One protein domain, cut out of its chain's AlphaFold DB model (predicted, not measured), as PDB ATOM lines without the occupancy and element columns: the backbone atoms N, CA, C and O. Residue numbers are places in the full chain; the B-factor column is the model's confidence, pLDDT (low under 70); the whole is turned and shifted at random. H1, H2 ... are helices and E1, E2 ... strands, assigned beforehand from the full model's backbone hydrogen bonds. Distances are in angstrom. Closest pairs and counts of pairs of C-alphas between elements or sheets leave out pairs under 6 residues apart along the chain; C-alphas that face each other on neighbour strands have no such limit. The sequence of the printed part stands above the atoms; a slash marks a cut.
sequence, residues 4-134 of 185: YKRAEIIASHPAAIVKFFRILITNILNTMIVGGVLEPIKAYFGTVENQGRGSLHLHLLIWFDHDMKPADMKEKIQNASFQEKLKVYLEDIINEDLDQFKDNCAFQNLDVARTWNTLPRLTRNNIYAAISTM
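Overview. This is residues 4 to 134 of the 185 residues of the protein "Hypothetical protein" of Rotaria sp. Silwood1 (UniProt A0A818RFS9). Look first for a long two-stranded hairpin, E1 and E2, with the long helix H2 running loosely along it and the short helix H1 turned off at the first end of H2. From the other end of the hairpin the chain goes on through H3 into H4, which meet as a corner and stand largely free, and then through a long stretch with no named element, residues 94 to 123, to H5, far from the rest. The printed part has 131 residues, with five named helices and two named strands in the order H1 H2 E1 E2 H3 H4 H5; the sheet, E1 - E2, is antiparallel and the class is mixed, helices and strands. The whole is extended, with a radius of gyration of the C-alphas of 21.8 A and spans of 57 by 50 by 30 A.

Arrangement. Begin at the hairpin of E1, residues 41 to 50, and E2, residues 56 to 64, antiparallel neighbours at 165 degrees. Look there for N 45 and O 61, 2.8 A apart, and N 59 and O 47, 2.9 A apart, both within hydrogen-bond range. H2, residues 14 to 33, comes closest to E2 at the C-alphas of Phe 21 and Leu 56, 7.5 A apart, and to E1 at those of Ile 33 and Ile 41, 7.3 A apart. H1, residues 4 to 12, is close to H2 but not clearly touching, about perpendicular at 79 degrees; the closest C-alphas, of Ile 10 and Ile 17, are 6.6 A apart. H3, residues 70 to 76, and H4, residues 80 to 93, are close but not clearly touching, at a steep tilt of 66 degrees, opposite ways; the closest C-alphas, of Lys 76 and Phe 82, are 6.6 A apart. H5, residues 124 to 133, is apart from H4 and from both strands. Every O i to N i+4 pair is within hydrogen-bond range in H1, H3 and H4, against 15 of 16 in H2 and 4 of 6 in H5.

Along the chain. Find C-alpha 4 at (171.872, 235.362, 196.369), where H1 begins its 12.3 A. H2 then runs 26.6 A, E1 26.9 A from C-alpha 41 at (167.597, 253.762, 162.539), and E2 25.4 A. H3 measures 9.9 A and H4 20.1 A. H5 covers 15.7 A and ends at C-alpha 133, (156.000, 214.237, 165.529).

Size, cuts and confidence. The two C-alphas farthest apart, of Asp 67 and Asp 111, are 58.4 A from each other. The printed part has no cut, and H4 to H5, with 30 residues between them, is the long link. The mean pLDDT of the printed part is 73.2; look for low confidence, under 70, at residues 52 to 54 and 96 to 134.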
ATOM      1  N   TYR A   4     173.090 235.526 195.579       82.00
ATOM      2  CA  TYR A   4     171.872 235.362 196.369       82.00
ATOM      3  C   TYR A   4     171.461 236.655 197.087       82.00
ATOM      4  O   TYR A   4     170.323 237.097 196.959       82.00
ATOM      5  N   LYS A   5     172.403 237.327 197.769       81.31
ATOM      6  CA  LYS A   5     172.105 238.574 198.492       81.31
ATOM      7  C   LYS A   5     171.666 239.699 197.549       81.31
ATOM      8  O   LYS A   5     170.823 240.511 197.916       81.31
ATOM      9  N   ARG A   6     172.210 239.748 196.324       79.44
ATOM     10  CA  ARG A   6     171.755 240.689 195.283       79.44
ATOM     11  C   ARG A   6     170.310 240.407 194.872       79.44
ATOM     12  O   ARG A   6     169.511 241.336 194.864       79.44
ATOM     13  N   ALA A   7     169.977 239.150 194.580       80.69
ATOM     14  CA  ALA A   7     168.620 238.754 194.205       80.69
ATOM     15  C   ALA A   7     167.599 239.056 195.318       80.69
ATOM     16  O   ALA A   7     166.542 239.616 195.046       80.69
ATOM     17  N   GLU A   8     167.951 238.771 196.573       83.88
ATOM     18  CA  GLU A   8     167.129 239.077 197.751       83.88
ATOM     19  C   GLU A   8     166.833 240.581 197.881       83.88
ATOM     20  O   GLU A   8     165.686 240.980 198.079       83.88
ATOM     21  N   ILE A   9     167.847 241.438 197.719       85.00
ATOM     22  CA  ILE A   9     167.673 242.900 197.766       85.00
ATOM     23  C   ILE A   9     166.790 243.407 196.623       85.00
ATOM     24  O   ILE A   9     165.931 244.257 196.865       85.00
ATOM     25  N   ILE A  10     166.975 242.882 195.408       81.62
ATOM     26  CA  ILE A  10     166.161 243.216 194.228       81.62
ATOM     27  C   ILE A  10     164.695 242.847 194.482       81.62
ATOM     28  O   ILE A  10     163.815 243.692 194.322       81.62
ATOM     29  N   ALA A  11     164.443 241.620 194.948       83.50
ATOM     30  CA  ALA A  11     163.102 241.128 195.258       83.50
ATOM     31  C   ALA A  11     162.425 241.927 196.385       83.50
ATOM     32  O   ALA A  11     161.210 242.109 196.366       83.50
ATOM     33  N   SER A  12     163.208 242.451 197.332       86.50
ATOM     34  CA  SER A  12     162.704 243.245 198.461       86.50
ATOM     35  C   SER A  12     162.344 244.692 198.084       86.50
ATOM     36  O   SER A  12     161.645 245.359 198.842       86.50
ATOM     37  N   HIS A  13     162.800 245.199 196.929       86.62
ATOM     38  CA  HIS A  13     162.603 246.596 196.502       86.62
ATOM     39  C   HIS A  13     162.053 246.721 195.067       86.62
ATOM     40  O   HIS A  13     162.623 247.448 194.245       86.62
ATOM     41  N   PRO A  14     160.913 246.087 194.735       82.88
ATOM     42  CA  PRO A  14     160.425 245.982 193.356       82.88
ATOM     43  C   PRO A  14     160.211 247.347 192.681       82.88
ATOM     44  O   PRO A  14     160.574 247.537 191.523       82.88
ATOM     45  N   ALA A  15     159.708 248.347 193.412       85.38
ATOM     46  CA  ALA A  15     159.497 249.690 192.868       85.38
ATOM     47  C   ALA A  15     160.808 250.394 192.466       85.38
ATOM     48  O   ALA A  15     160.844 251.114 191.465       85.38
ATOM     49  N   ALA A  16     161.890 250.196 193.227       86.25
ATOM     50  CA  ALA A  16     163.197 250.760 192.896       86.25
ATOM     51  C   ALA A  16     163.765 250.112 191.625       86.25
ATOM     52  O   ALA A  16     164.301 250.809 190.764       86.25
ATOM     53  N   ILE A  17     163.564 248.802 191.471       84.94
ATOM     54  CA  ILE A  17     164.004 248.037 190.300       84.94
ATOM     55  C   ILE A  17     163.270 248.476 189.037       84.94
ATOM     56  O   ILE A  17     163.916 248.719 188.022       84.94
ATOM     57  N   VAL A  18     161.951 248.673 189.099       84.94
ATOM     58  CA  VAL A  18     161.170 249.187 187.958       84.94
ATOM     59  C   VAL A  18     161.662 250.577 187.532       84.94
ATOM     60  O   VAL A  18     161.828 250.840 186.339       84.94
ATOM     61  N   LYS A  19     161.945 251.472 188.492       87.44
ATOM     62  CA  LYS A  19     162.482 252.815 188.205       87.44
ATOM     63  C   LYS A  19     163.868 252.747 187.568       87.44
ATOM     64  O   LYS A  19     164.103 253.418 186.564       87.44
ATOM     65  N   PHE A  20     164.758 251.933 188.129       88.12
ATOM     66  CA  PHE A  20     166.094 251.719 187.584       88.12
ATOM     67  C   PHE A  20     166.030 251.150 186.162       88.12
ATOM     68  O   PHE A  20     166.641 251.713 185.258       88.12
ATOM     69  N   PHE A  21     165.230 250.103 185.945       87.38
ATOM     70  CA  PHE A  21     165.022 249.489 184.635       87.38
ATOM     71  C   PHE A  21     164.533 250.513 183.610       87.38
ATOM     72  O   PHE A  21     165.103 250.628 182.530       87.38
ATOM     73  N   ARG A  22     163.536 251.331 183.963       88.94
ATOM     74  CA  ARG A  22     163.044 252.401 183.089       88.94
ATOM     75  C   ARG A  22     164.150 253.387 182.706       88.94
ATOM     76  O   ARG A  22     164.243 253.740 181.533       88.94
ATOM     77  N   ILE A  23     164.950 253.851 183.668       92.81
ATOM     78  CA  ILE A  23     166.055 254.791 183.407       92.81
ATOM     79  C   ILE A  23     167.091 254.140 182.489       92.81
ATOM     80  O   ILE A  23     167.478 254.737 181.489       92.81
ATOM     81  N   LEU A  24     167.486 252.903 182.796       91.69
ATOM     82  CA  LEU A  24     168.446 252.138 182.011       91.69
ATOM     83  C   LEU A  24     167.977 251.975 180.560       91.69
ATOM     84  O   LEU A  24     168.700 252.359 179.646       91.69
ATOM     85  N   ILE A  25     166.754 251.483 180.347       90.50
ATOM     86  CA  ILE A  25     166.188 251.301 179.006       90.50
ATOM     87  C   ILE A  25     166.042 252.638 178.276       90.50
ATOM     88  O   ILE A  25     166.387 252.726 177.104       90.50
ATOM     89  N   THR A  26     165.584 253.693 178.954       89.69
ATOM     90  CA  THR A  26     165.461 255.025 178.334       89.69
ATOM     91  C   THR A  26     166.818 255.533 177.856       89.69
ATOM     92  O   THR A  26     166.921 256.050 176.747       89.69
ATOM     93  N   ASN A  27     167.865 255.352 178.662       91.62
ATOM     94  CA  ASN A  27     169.216 255.738 178.278       91.62
ATOM     95  C   ASN A  27     169.714 254.897 177.104       91.62
ATOM     96  O   ASN A  27     170.157 255.478 176.126       91.62
ATOM     97  N   ILE A  28     169.563 253.571 177.146       88.25
ATOM     98  CA  ILE A  28     169.928 252.674 176.037       88.25
ATOM     99  C   ILE A  28     169.252 253.110 174.730       88.25
ATOM    100  O   ILE A  28     169.923 253.258 173.708       88.25
ATOM    101  N   LEU A  29     167.941 253.364 174.763       89.38
ATOM    102  CA  LEU A  29     167.189 253.796 173.588       89.38
ATOM    103  C   LEU A  29     167.663 255.161 173.083       89.38
ATOM    104  O   LEU A  29     167.863 255.331 171.887       89.38
ATOM    105  N   ASN A  30     167.881 256.131 173.969       86.94
ATOM    106  CA  ASN A  30     168.253 257.480 173.551       86.94
ATOM    107  C   ASN A  30     169.713 257.591 173.101       86.94
ATOM    108  O   ASN A  30     169.997 258.343 172.174       86.94
ATOM    109  N   THR A  31     170.640 256.876 173.740       88.38
ATOM    110  CA  THR A  31     172.077 257.022 173.471       88.38
ATOM    111  C   THR A  31     172.589 256.010 172.461       88.38
ATOM    112  O   THR A  31     173.313 256.392 171.551       88.38
ATOM    113  N   MET A  32     172.219 254.734 172.582       87.12
ATOM    114  CA  MET A  32     172.750 253.700 171.691       87.12
ATOM    115  C   MET A  32     171.901 253.550 170.436       87.12
ATOM    116  O   MET A  32     172.440 253.483 169.336       87.12
ATOM    117  N   ILE A  33     170.576 253.525 170.596       86.12
ATOM    118  CA  ILE A  33     169.666 253.267 169.477       86.12
ATOM    119  C   ILE A  33     169.445 254.544 168.661       86.12
ATOM    120  O   ILE A  33     169.818 254.603 167.497       86.12
ATOM    121  N   VAL A  34     168.903 255.596 169.277       81.69
ATOM    122  CA  VAL A  34     168.662 256.889 168.612       81.69
ATOM    123  C   VAL A  34     169.959 257.681 168.431       81.69
ATOM    124  O   VAL A  34     170.133 258.338 167.411       81.69
ATOM    125  N   GLY A  35     170.879 257.609 169.395       81.62
ATOM    126  CA  GLY A  35     172.161 258.319 169.345       81.62
ATOM    127  C   GLY A  35     173.197 257.719 168.385       81.62
ATOM    128  O   GLY A  35     174.268 258.301 168.238       81.62
ATOM    129  N   GLY A  36     172.875 256.611 167.704       74.56
ATOM    130  CA  GLY A  36     173.590 256.185 166.497       74.56
ATOM    131  C   GLY A  36     174.746 255.205 166.698       74.56
ATOM    132  O   GLY A  36     175.615 255.129 165.838       74.56
ATOM    133  N   VAL A  37     174.770 254.425 167.786       81.19
ATOM    134  CA  VAL A  37     175.758 253.334 167.926       81.19
ATOM    135  C   VAL A  37     175.516 252.228 166.890       81.19
ATOM    136  O   VAL A  37     176.462 251.571 166.472       81.19
ATOM    137  N   LEU A  38     174.264 252.023 166.467       73.06
ATOM    138  CA  LEU A  38     173.867 250.928 165.575       73.06
ATOM    139  C   LEU A  38     173.579 251.364 164.124       73.06
ATOM    140  O   LEU A  38     172.787 250.701 163.476       73.06
ATOM    141  N   GLU A  39     174.203 252.430 163.604       74.88
ATOM    142  CA  GLU A  39     173.837 253.076 162.317       74.88
ATOM    143  C   GLU A  39     172.479 253.820 162.370       74.88
ATOM    144  O   GLU A  39     171.727 253.680 163.343       74.88
ATOM    145  N   PRO A  40     172.145 254.670 161.373       84.94
ATOM    146  CA  PRO A  40     170.856 255.348 161.325       84.94
ATOM    147  C   PRO A  40     169.686 254.362 161.386       84.94
ATOM    148  O   PRO A  40     169.558 253.443 160.577       84.94
ATOM    149  N   ILE A  41     168.805 254.564 162.364       88.12
ATOM    150  CA  ILE A  41     167.597 253.762 162.539       88.12
ATOM    151  C   ILE A  41     166.376 254.487 161.976       88.12
ATOM    152  O   ILE A  41     166.159 255.678 162.200       88.12
ATOM    153  N   LYS A  42     165.521 253.741 161.285       87.88
ATOM    154  CA  LYS A  42     164.251 254.235 160.754       87.88
ATOM    155  C   LYS A  42     163.147 254.217 161.808       87.88
ATOM    156  O   LYS A  42     162.325 255.132 161.872       87.88
ATOM    157  N   ALA A  43     163.115 253.161 162.618       88.31
ATOM    158  CA  ALA A  43     162.133 252.967 163.677       88.31
ATOM    159  C   ALA A  43     162.613 251.929 164.699       88.31
ATOM    160  O   ALA A  43     163.467 251.094 164.402       88.31
ATOM    161  N   TYR A  44     162.002 251.927 165.882       89.62
ATOM    162  CA  TYR A  44     162.074 250.817 166.827       89.62
ATOM    163  C   TYR A  44     160.716 250.610 167.508       89.62
ATOM    164  O   TYR A  44     159.901 251.529 167.603       89.62
ATOM    165  N   PHE A  45     160.474 249.398 167.990       89.25
ATOM    166  CA  PHE A  45     159.291 249.010 168.747       89.25
ATOM    167  C   PHE A  45     159.716 248.141 169.926       89.25
ATOM    168  O   PHE A  45     160.480 247.199 169.740       89.25
ATOM    169  N   GLY A  46     159.232 248.449 171.130       87.81
ATOM    170  CA  GLY A  46     159.623 247.743 172.346       87.81
ATOM    171  C   GLY A  46     158.440 247.375 173.233       87.81
ATOM    172  O   GLY A  46     157.514 248.170 173.409       87.81
ATOM    173  N   THR A  47     158.496 246.186 173.832       89.00
ATOM    174  CA  THR A  47     157.522 245.731 174.835       89.00
ATOM    175  C   THR A  47     158.235 245.215 176.073       89.00
ATOM    176  O   THR A  47     159.274 244.563 175.978       89.00
ATOM    177  N   VAL A  48     157.689 245.549 177.242       86.38
ATOM    178  CA  VAL A  48     158.211 245.088 178.528       86.38
ATOM    179  C   VAL A  48     157.322 243.967 179.041       86.38
ATOM    180  O   VAL A  48     156.106 244.134 179.132       86.38
ATOM    181  N   GLU A  49     157.937 242.853 179.415       84.00
ATOM    182  CA  GLU A  49     157.270 241.709 180.029       84.00
ATOM    183  C   GLU A  49     157.918 241.327 181.364       84.00
ATOM    184  O   GLU A  49     159.067 241.671 181.655       84.00
ATOM    185  N   ASN A  50     157.166 240.601 182.188       77.19
ATOM    186  CA  ASN A  50     157.681 239.964 183.394       77.19
ATOM    187  C   ASN A  50     158.009 238.503 183.067       77.19
ATOM    188  O   ASN A  50     157.100 237.738 182.755       77.19
ATOM    189  N   GLN A  51     159.273 238.094 183.189       71.00
ATOM    190  CA  GLN A  51     159.733 236.741 182.823       71.00
ATOM    191  C   GLN A  51     159.303 235.633 183.806       71.00
ATOM    192  O   GLN A  51     159.898 234.557 183.840       71.00
ATOM    193  N   GLY A  52     158.332 235.897 184.683       64.56
ATOM    194  CA  GLY A  52     157.881 234.945 185.704       64.56
ATOM    195  C   GLY A  52     158.916 234.659 186.801       64.56
ATOM    196  O   GLY A  52     158.721 233.760 187.612       64.56
ATOM    197  N   ARG A  53     160.016 235.422 186.847       66.25
ATOM    198  CA  ARG A  53     161.107 235.294 187.834       66.25
ATOM    199  C   ARG A  53     161.369 236.586 188.614       66.25
ATOM    200  O   ARG A  53     162.429 236.751 189.207       66.25
ATOM    201  N   GLY A  54     160.413 237.518 188.595       65.88
ATOM    202  CA  GLY A  54     160.538 238.814 189.270       65.88
ATOM    203  C   GLY A  54     161.487 239.797 188.571       65.88
ATOM    204  O   GLY A  54     161.874 240.796 189.172       65.88
ATOM    205  N   SER A  55     161.854 239.531 187.315       70.75
ATOM    206  CA  SER A  55     162.666 240.403 186.463       70.75
ATOM    207  C   SER A  55     161.842 240.964 185.303       70.75
ATOM    208  O   SER A  55     161.023 240.265 184.701       70.75
ATOM    209  N   LEU A  56     162.088 242.236 184.978       82.31
ATOM    210  CA  LEU A  56     161.578 242.858 183.760       82.31
ATOM    211  C   LEU A  56     162.496 242.526 182.586       82.31
ATOM    212  O   LEU A  56     163.721 242.568 182.718       82.31
ATOM    213  N   HIS A  57     161.895 242.246 181.439       83.31
ATOM    214  CA  HIS A  57     162.597 241.982 180.195       83.31
ATOM    215  C   HIS A  57     162.025 242.846 179.082       83.31
ATOM    216  O   HIS A  57     160.815 243.054 179.010       83.31
ATOM    217  N   LEU A  58     162.911 243.389 178.249       87.81
ATOM    218  CA  LEU A  58     162.546 244.217 177.111       87.81
ATOM    219  C   LEU A  58     162.769 243.416 175.833       87.81
ATOM    220  O   LEU A  58     163.910 243.113 175.493       87.81
ATOM    221  N   HIS A  59     161.691 243.167 175.097       89.00
ATOM    222  CA  HIS A  59     161.768 242.765 173.696       89.00
ATOM    223  C   HIS A  59     161.832 244.016 172.839       89.00
ATOM    224  O   HIS A  59     160.958 244.877 172.961       89.00
ATOM    225  N   LEU A  60     162.846 244.124 171.984       87.81
ATOM    226  CA  LEU A  60     163.051 245.279 171.116       87.81
ATOM    227  C   LEU A  60     163.202 244.824 169.665       87.81
ATOM    228  O   LEU A  60     164.015 243.957 169.356       87.81
ATOM    229  N   LEU A  61     162.434 245.447 168.779       88.06
ATOM    230  CA  LEU A  61     162.550 245.319 167.336       88.06
ATOM    231  C   LEU A  61     163.054 246.647 166.775       88.06
ATOM    232  O   LEU A  61     162.496 247.698 167.086       88.06
ATOM    233  N   ILE A  62     164.118 246.608 165.977       87.50
ATOM    234  CA  ILE A  62     164.774 247.793 165.414       87.50
ATOM    235  C   ILE A  62     164.799 247.649 163.895       87.50
ATOM    236  O   ILE A  62     165.155 246.594 163.374       87.50
ATOM    237  N   TRP A  63     164.443 248.719 163.192       85.81
ATOM    238  CA  TRP A  63     164.568 248.824 161.744       85.81
ATOM    239  C   TRP A  63     165.677 249.809 161.407       85.81
ATOM    240  O   TRP A  63     165.552 251.002 161.689       85.81
ATOM    241  N   PHE A  64     166.738 249.308 160.784       86.50
ATOM    242  CA  PHE A  64     167.817 250.129 160.247       86.50
ATOM    243  C   PHE A  64     167.386 250.830 158.963       86.50
ATOM    244  O   PHE A  64     166.576 250.301 158.195       86.50
ATOM    245  N   ASP A  65     167.933 252.016 158.728       84.50
ATOM    246  CA  ASP A  65     167.786 252.733 157.467       84.50
ATOM    247  C   ASP A  65     168.818 252.208 156.459       84.50
ATOM    248  O   ASP A  65     169.846 252.823 156.193       84.50
ATOM    249  N   HIS A  66     168.579 250.991 155.962       80.38
ATOM    250  CA  HIS A  66     169.424 250.342 154.963       80.38
ATOM    251  C   HIS A  66     168.556 249.732 153.854       80.38
ATOM    252  O   HIS A  66     167.558 249.063 154.113       80.38
ATOM    253  N   ASP A  67     168.998 249.865 152.605       79.38
ATOM    254  CA  ASP A  67     168.296 249.378 151.407       79.38
ATOM    255  C   ASP A  67     168.339 247.852 151.181       79.38
ATOM    256  O   ASP A  67     167.901 247.372 150.136       79.38
ATOM    257  N   MET A  68     168.874 247.064 152.121       82.44
ATOM    258  CA  MET A  68     169.081 245.628 151.910       82.44
ATOM    259  C   MET A  68     167.780 244.883 152.171       82.44
ATOM    260  O   MET A  68     167.305 244.800 153.306       82.44
ATOM    261  N   LYS A  69     167.205 244.315 151.116       83.31
ATOM    262  CA  LYS A  69     165.955 243.561 151.187       83.31
ATOM    263  C   LYS A  69     166.231 242.104 151.571       83.31
ATOM    264  O   LYS A  69     167.329 241.593 151.341       83.31
ATOM    265  N   PRO A  70     165.218 241.371 152.072       80.75
ATOM    266  CA  PRO A  70     165.354 239.938 152.342       80.75
ATOM    267  C   PRO A  70     165.825 239.123 151.125       80.75
ATOM    268  O   PRO A  70     166.558 238.150 151.283       80.75
ATOM    269  N   ALA A  71     165.436 239.536 149.912       86.94
ATOM    270  CA  ALA A  71     165.892 238.919 148.667       86.94
ATOM    271  C   ALA A  71     167.406 239.102 148.453       86.94
ATOM    272  O   ALA A  71     168.106 238.117 148.225       86.94
ATOM    273  N   ASP A  72     167.909 240.325 148.632       88.06
ATOM    274  CA  ASP A  72     169.333 240.653 148.494       88.06
ATOM    275  C   ASP A  72     170.176 239.893 149.526       88.06
ATOM    276  O   ASP A  72     171.269 239.413 149.233       88.06
ATOM    277  N   MET A  73     169.652 239.725 150.746       86.38
ATOM    278  CA  MET A  73     170.313 238.927 151.778       86.38
ATOM    279  C   MET A  73     170.360 237.441 151.407       86.38
ATOM    280  O   MET A  73     171.397 236.799 151.578       86.38
ATOM    281  N   LYS A  74     169.272 236.892 150.854       88.56
ATOM    282  CA  LYS A  74     169.228 235.500 150.379       88.56
ATOM    283  C   LYS A  74     170.249 235.245 149.271       88.56
ATOM    284  O   LYS A  74     170.863 234.177 149.257       88.56
ATOM    285  N   GLU A  75     170.433 236.211 148.375       92.38
ATOM    286  CA  GLU A  75     171.446 236.168 147.319       92.38
ATOM    287  C   GLU A  75     172.864 236.275 147.895       92.38
ATOM    288  O   GLU A  75     173.705 235.420 147.612       92.38
ATOM    289  N   LYS A  76     173.123 237.241 148.786       88.75
ATOM    290  CA  LYS A  76     174.432 237.405 149.445       88.75
ATOM    291  C   LYS A  76     174.866 236.168 150.227       88.75
ATOM    292  O   LYS A  76     176.044 235.826 150.204       88.75
ATOM    293  N   ILE A  77     173.935 235.468 150.877       92.25
ATOM    294  CA  ILE A  77     174.221 234.226 151.615       92.25
ATOM    295  C   ILE A  77     174.722 233.099 150.693       92.25
ATOM    296  O   ILE A  77     175.429 232.213 151.169       92.25
ATOM    297  N   GLN A  78     174.423 233.131 149.387       92.38
ATOM    298  CA  GLN A  78     174.975 232.152 148.437       92.38
ATOM    299  C   GLN A  78     176.486 232.328 148.224       92.38
ATOM    300  O   GLN A  78     177.163 231.402 147.776       92.38
ATOM    301  N   ASN A  79     177.042 233.501 148.540       94.69
ATOM    302  CA  ASN A  79     178.475 233.743 148.452       94.69
ATOM    303  C   ASN A  79     179.198 233.145 149.670       94.69
ATOM    304  O   ASN A  79     179.000 233.583 150.804       94.69
ATOM    305  N   ALA A  80     180.097 232.188 149.425       94.12
ATOM    306  CA  ALA A  80     180.825 231.483 150.482       94.12
ATOM    307  C   ALA A  80     181.668 232.411 151.382       94.12
ATOM    308  O   ALA A  80     181.723 232.207 152.592       94.12
ATOM    309  N   SER A  81     182.284 233.463 150.826       94.25
ATOM    310  CA  SER A  81     183.072 234.422 151.614       94.25
ATOM    311  C   SER A  81     182.185 235.276 152.520       94.25
ATOM    312  O   SER A  81     182.539 235.526 153.671       94.25
ATOM    313  N   PHE A  82     181.021 235.703 152.025       92.19
ATOM    314  CA  PHE A  82     180.048 236.428 152.841       92.19
ATOM    315  C   PHE A  82     179.482 235.541 153.953       92.19
ATOM    316  O   PHE A  82     179.409 235.979 155.097       92.19
ATOM    317  N   GLN A  83     179.134 234.292 153.635       93.69
ATOM    318  CA  GLN A  83     178.635 233.335 154.618       93.69
ATOM    319  C   GLN A  83     179.640 233.114 155.752       93.69
ATOM    320  O   GLN A  83     179.248 233.103 156.914       93.69
ATOM    321  N   GLU A  84     180.923 232.966 155.432       94.38
ATOM    322  CA  GLU A  84     181.952 232.754 156.448       94.38
ATOM    323  C   GLU A  84     182.125 233.976 157.354       94.38
ATOM    324  O   GLU A  84     182.128 233.850 158.574       94.38
ATOM    325  N   LYS A  85     182.148 235.181 156.773       93.38
ATOM    326  CA  LYS A  85     182.170 236.427 157.554       93.38
ATOM    327  C   LYS A  85     180.942 236.565 158.452       93.38
ATOM    328  O   LYS A  85     181.070 237.001 159.590       93.38
ATOM    329  N   LEU A  86     179.765 236.185 157.950       91.38
ATOM    330  CA  LEU A  86     178.530 236.206 158.727       91.38
ATOM    331  C   LEU A  86     178.590 235.218 159.897       91.38
ATOM    332  O   LEU A  86     178.172 235.578 160.989       91.38
ATOM    333  N   LYS A  87     179.126 234.007 159.703       91.12
ATOM    334  CA  LYS A  87     179.312 233.042 160.800       91.12
ATOM    335  C   LYS A  87     180.231 233.594 161.879       91.12
ATOM    336  O   LYS A  87     179.820 233.624 163.027       91.12
ATOM    337  N   VAL A  88     181.409 234.091 161.496       93.69
ATOM    338  CA  VAL A  88     182.374 234.674 162.441       93.69
ATOM    339  C   VAL A  88     181.737 235.816 163.228       93.69
ATOM    340  O   VAL A  88     181.869 235.880 164.442       93.69
ATOM    341  N   TYR A  89     180.993 236.691 162.549       88.88
ATOM    342  CA  TYR A  89     180.265 237.767 163.213       88.88
ATOM    343  C   TYR A  89     179.203 237.246 164.193       88.88
ATOM    344  O   TYR A  89     179.101 237.745 165.309       88.88
ATOM    345  N   LEU A  90     178.414 236.239 163.805       88.94
ATOM    346  CA  LEU A  90     177.396 235.651 164.679       88.94
ATOM    347  C   LEU A  90     178.015 234.946 165.892       88.94
ATOM    348  O   LEU A  90     177.475 235.067 166.985       88.94
ATOM    349  N   GLU A  91     179.131 234.246 165.714       87.38
ATOM    350  CA  GLU A  91     179.876 233.601 166.803       87.38
ATOM    351  C   GLU A  91     180.485 234.620 167.776       87.38
ATOM    352  O   GLU A  91     180.561 234.349 168.970       87.38
ATOM    353  N   ASP A  92     180.865 235.806 167.295       87.75
ATOM    354  CA  ASP A  92     181.390 236.890 168.133       87.75
ATOM    355  C   ASP A  92     180.295 237.555 168.987       87.75
ATOM    356  O   ASP A  92     180.498 237.833 170.170       87.75
ATOM    357  N   ILE A  93     179.103 237.781 168.420       83.31
ATOM    358  CA  ILE A  93     178.024 238.500 169.121       83.31
ATOM    359  C   ILE A  93     177.091 237.585 169.926       83.31
ATOM    360  O   ILE A  93     176.491 238.037 170.905       83.31
ATOM    361  N   ILE A  94     176.927 236.319 169.528       82.44
ATOM    362  CA  ILE A  94     176.071 235.352 170.223       82.44
ATOM    363  C   ILE A  94     176.938 234.575 171.211       82.44
ATOM    364  O   ILE A  94     177.503 233.537 170.883       82.44
ATOM    365  N   ASN A  95     176.995 235.062 172.447       72.56
ATOM    366  CA  ASN A  95     177.610 234.345 173.557       72.56
ATOM    367  C   ASN A  95     176.529 233.859 174.525       72.56
ATOM    368  O   ASN A  95     175.715 234.647 175.010       72.56
ATOM    369  N   GLU A  96     176.537 232.563 174.824       63.75
ATOM    370  CA  GLU A  96     175.702 231.969 175.865       63.75
ATOM    371  C   GLU A  96     176.611 231.519 177.018       63.75
ATOM    372  O   GLU A  96     177.391 230.580 176.873       63.75
ATOM    373  N   ASP A  97     176.533 232.191 178.169       60.12
ATOM    374  CA  ASP A  97     177.292 231.829 179.377       60.12
ATOM    375  C   ASP A  97     176.631 230.627 180.083       60.12
ATOM    376  O   ASP A  97     176.045 230.736 181.161       60.12
ATOM    377  N   LEU A  98     176.652 229.463 179.423       57.97
ATOM    378  CA  LEU A  98     176.240 228.180 180.011       57.97
ATOM    379  C   LEU A  98     177.399 227.435 180.678       57.97
ATOM    380  O   LEU A  98     177.187 226.377 181.277       57.97
ATOM    381  N   ASP A  99     178.624 227.949 180.592       55.38
ATOM    382  CA  ASP A  99     179.803 227.244 181.097       55.38
ATOM    383  C   ASP A  99     179.765 227.075 182.625       55.38
ATOM    384  O   ASP A  99     180.198 226.044 183.139       55.38
ATOM    385  N   GLN A 100     179.077 227.968 183.345       50.56
ATOM    386  CA  GLN A 100     178.820 227.838 184.788       50.56
ATOM    387  C   GLN A 100     178.005 226.583 185.181       50.56
ATOM    388  O   GLN A 100     177.990 226.194 186.353       50.56
ATOM    389  N   PHE A 101     177.330 225.926 184.230       50.44
ATOM    390  CA  PHE A 101     176.611 224.667 184.463       50.44
ATOM    391  C   PHE A 101     177.453 223.417 184.185       50.44
ATOM    392  O   PHE A 101     177.066 222.330 184.613       50.44
ATOM    393  N   LYS A 102     178.602 223.541 183.507       53.38
ATOM    394  CA  LYS A 102     179.487 222.397 183.230       53.38
ATOM    395  C   LYS A 102     180.303 221.992 184.462       53.38
ATOM    396  O   LYS A 102     180.520 220.801 184.668       53.38
ATOM    397  N   ASP A 103     180.628 222.950 185.330       49.69
ATOM    398  CA  ASP A 103     181.498 222.721 186.494       49.69
ATOM    399  C   ASP A 103     180.758 222.245 187.761       49.69
ATOM    400  O   ASP A 103     181.388 221.776 188.706       49.69
ATOM    401  N   ASN A 104     179.417 222.286 187.784       42.19
ATOM    402  CA  ASN A 104     178.605 221.830 188.926       42.19
ATOM    403  C   ASN A 104     178.016 220.415 188.764       42.19
ATOM    404  O   ASN A 104     177.324 219.929 189.658       42.19
ATOM    405  N   CYS A 105     178.316 219.711 187.669       44.38
ATOM    406  CA  CYS A 105     177.960 218.299 187.497       44.38
ATOM    407  C   CYS A 105     179.068 217.342 187.978       44.38
ATOM    408  O   CYS A 105     179.253 216.261 187.424       44.38
ATOM    409  N   ALA A 106     179.783 217.694 189.048       40.75
ATOM    410  CA  ALA A 106     180.438 216.691 189.880       40.75
ATOM    411  C   ALA A 106     179.377 216.082 190.817       40.75
ATOM    412  O   ALA A 106     179.048 216.642 191.858       40.75
ATOM    413  N   PHE A 107     178.799 214.964 190.372       38.28
ATOM    414  CA  PHE A 107     177.958 214.011 191.105       38.28
ATOM    415  C   PHE A 107     177.912 214.193 192.639       38.28
ATOM    416  O   PHE A 107     178.824 213.775 193.352       38.28
ATOM    417  N   GLN A 108     176.780 214.670 193.163       37.56
ATOM    418  CA  GLN A 108     176.285 214.191 194.453       37.56
ATOM    419  C   GLN A 108     175.073 213.299 194.196       37.56
ATOM    420  O   GLN A 108     174.040 213.729 193.691       37.56
ATOM    421  N   ASN A 109     175.286 212.017 194.486       44.69
ATOM    422  CA  ASN A 109     174.326 210.926 194.421       44.69
ATOM    423  C   ASN A 109     172.985 211.299 195.064       44.69
ATOM    424  O   ASN A 109     172.935 211.490 196.275       44.69
ATOM    425  N   LEU A 110     171.899 211.287 194.290       37.84
ATOM    426  CA  LEU A 110     170.589 210.853 194.779       37.84
ATOM    427  C   LEU A 110     169.738 210.343 193.604       37.84
ATOM    428  O   LEU A 110     169.593 210.999 192.575       37.84
ATOM    429  N   ASP A 111     169.229 209.125 193.780       41.84
ATOM    430  CA  ASP A 111     168.757 208.123 192.807       41.84
ATOM    431  C   ASP A 111     167.547 208.477 191.908       41.84
ATOM    432  O   ASP A 111     166.824 207.595 191.447       41.84
ATOM    433  N   VAL A 112     167.314 209.744 191.568       42.34
ATOM    434  CA  VAL A 112     166.192 210.129 190.680       42.34
ATOM    435  C   VAL A 112     166.583 210.091 189.188       42.34
ATOM    436  O   VAL A 112     165.729 210.083 188.306       42.34
ATOM    437  N   ALA A 113     167.879 209.988 188.870       39.69
ATOM    438  CA  ALA A 113     168.396 210.050 187.496       39.69
ATOM    439  C   ALA A 113     168.241 208.752 186.672       39.69
ATOM    440  O   ALA A 113     168.557 208.739 185.480       39.69
ATOM    441  N   ARG A 114     167.769 207.641 187.257       35.44
ATOM    442  CA  ARG A 114     167.735 206.349 186.545       35.44
ATOM    443  C   ARG A 114     166.596 206.229 185.520       35.44
ATOM    444  O   ARG A 114     166.695 205.394 184.630       35.44
ATOM    445  N   THR A 115     165.561 207.069 185.571       36.72
ATOM    446  CA  THR A 115     164.421 206.977 184.634       36.72
ATOM    447  C   THR A 115     164.588 207.777 183.338       36.72
ATOM    448  O   THR A 115     163.932 207.449 182.356       36.72
ATOM    449  N   TRP A 116     165.499 208.758 183.273       36.66
ATOM    450  CA  TRP A 116     165.709 209.578 182.063       36.66
ATOM    451  C   TRP A 116     166.878 209.118 181.177       36.66
ATOM    452  O   TRP A 116     166.975 209.524 180.021       36.66
ATOM    453  N   ASN A 117     167.751 208.240 181.679       39.16
ATOM    454  CA  ASN A 117     168.994 207.857 180.996       39.16
ATOM    455  C   ASN A 117     168.846 206.765 179.920       39.16
ATOM    456  O   ASN A 117     169.855 206.282 179.412       39.16
ATOM    457  N   THR A 118     167.628 206.366 179.547       39.72
ATOM    458  CA  THR A 118     167.414 205.387 178.459       39.72
ATOM    459  C   THR A 118     166.914 205.992 177.152       39.72
ATOM    460  O   THR A 118     166.764 205.256 176.179       39.72
ATOM    461  N   LEU A 119     166.711 207.310 177.069       39.25
ATOM    462  CA  LEU A 119     166.457 207.950 175.779       39.25
ATOM    463  C   LEU A 119     167.790 208.409 175.170       39.25
ATOM    464  O   LEU A 119     168.495 209.215 175.784       39.25
ATOM    465  N   PRO A 120     168.184 207.890 173.992       36.69
ATOM    466  CA  PRO A 120     169.448 208.263 173.380       36.69
ATOM    467  C   PRO A 120     169.477 209.770 173.113       36.69
ATOM    468  O   PRO A 120     168.544 210.343 172.550       36.69
ATOM    469  N   ARG A 121     170.580 210.396 173.544       44.00
ATOM    470  CA  ARG A 121     170.946 211.805 173.340       44.00
ATOM    471  C   ARG A 121     170.466 212.308 171.972       44.00
ATOM    472  O   ARG A 121     170.907 211.808 170.935       44.00
ATOM    473  N   LEU A 122     169.596 213.317 171.963       43.25
ATOM    474  CA  LEU A 122     169.143 213.957 170.729       43.25
ATOM    475  C   LEU A 122     170.310 214.756 170.132       43.25
ATOM    476  O   LEU A 122     170.676 215.820 170.622       43.25
ATOM    477  N   THR A 123     170.934 214.214 169.091       47.53
ATOM    478  CA  THR A 123     171.892 214.947 168.258       47.53
ATOM    479  C   THR A 123     171.141 215.866 167.287       47.53
ATOM    480  O   THR A 123     169.928 215.748 167.120       47.53
ATOM    481  N   ARG A 124     171.855 216.792 166.629       42.41
ATOM    482  CA  ARG A 124     171.320 217.838 165.725       42.41
ATOM    483  C   ARG A 124     170.283 217.343 164.696       42.41
ATOM    484  O   ARG A 124     169.386 218.095 164.338       42.41
ATOM    485  N   ASN A 125     170.369 216.081 164.266       39.34
ATOM    486  CA  ASN A 125     169.434 215.470 163.312       39.34
ATOM    487  C   ASN A 125     168.122 214.978 163.959       39.34
ATOM    488  O   ASN A 125     167.108 214.872 163.275       39.34
ATOM    489  N   ASN A 126     168.106 214.733 165.270       47.75
ATOM    490  CA  ASN A 126     166.946 214.196 165.988       47.75
ATOM    491  C   ASN A 126     165.971 215.291 166.458       47.75
ATOM    492  O   ASN A 126     164.817 214.996 166.752       47.75
ATOM    493  N   ILE A 127     166.407 216.555 166.491       45.09
ATOM    494  CA  ILE A 127     165.571 217.694 166.904       45.09
ATOM    495  C   ILE A 127     164.457 217.949 165.876       45.09
ATOM    496  O   ILE A 127     163.297 218.094 166.247       45.09
ATOM    497  N   TYR A 128     164.776 217.921 164.579       40.62
ATOM    498  CA  TYR A 128     163.786 218.160 163.521       40.62
ATOM    499  C   TYR A 128     162.737 217.040 163.407       40.62
ATOM    500  O   TYR A 128     161.577 217.320 163.118       40.62
ATOM    501  N   ALA A 129     163.114 215.789 163.698       42.59
ATOM    502  CA  ALA A 129     162.190 214.652 163.738       42.59
ATOM    503  C   ALA A 129     161.292 214.648 164.995       42.59
ATOM    504  O   ALA A 129     160.142 214.212 164.939       42.59
ATOM    505  N   ALA A 130     161.791 215.162 166.124       46.97
ATOM    506  CA  ALA A 130     161.002 215.323 167.347       46.97
ATOM    507  C   ALA A 130     159.962 216.451 167.216       46.97
ATOM    508  O   ALA A 130     158.842 216.323 167.701       46.97
ATOM    509  N   ILE A 131     160.301 217.529 166.501       43.97
ATOM    510  CA  ILE A 131     159.377 218.640 166.229       43.97
ATOM    511  C   ILE A 131     158.281 218.228 165.232       43.97
ATOM    512  O   ILE A 131     157.142 218.663 165.377       43.97
ATOM    513  N   SER A 132     158.576 217.367 164.248       44.88
ATOM    514  CA  SER A 132     157.578 216.936 163.253       44.88
ATOM    515  C   SER A 132     156.562 215.911 163.772       44.88
ATOM    516  O   SER A 132     155.541 215.690 163.125       44.88
ATOM    517  N   THR A 133     156.837 215.287 164.920       42.97
ATOM    518  CA  THR A 133     156.000 214.237 165.529       42.97
ATOM    519  C   THR A 133     155.313 214.679 166.822       42.97
ATOM    520  O   THR A 133     154.514 213.926 167.377       42.97
ATOM    521  N   MET A 134     155.584 215.899 167.297       42.47
ATOM    522  CA  MET A 134     154.901 216.480 168.449       42.47
ATOM    523  C   MET A 134     153.426 216.740 168.120       42.47
ATOM    524  O   MET A 134     153.111 217.547 167.246       42.47
TER     525      MET A 134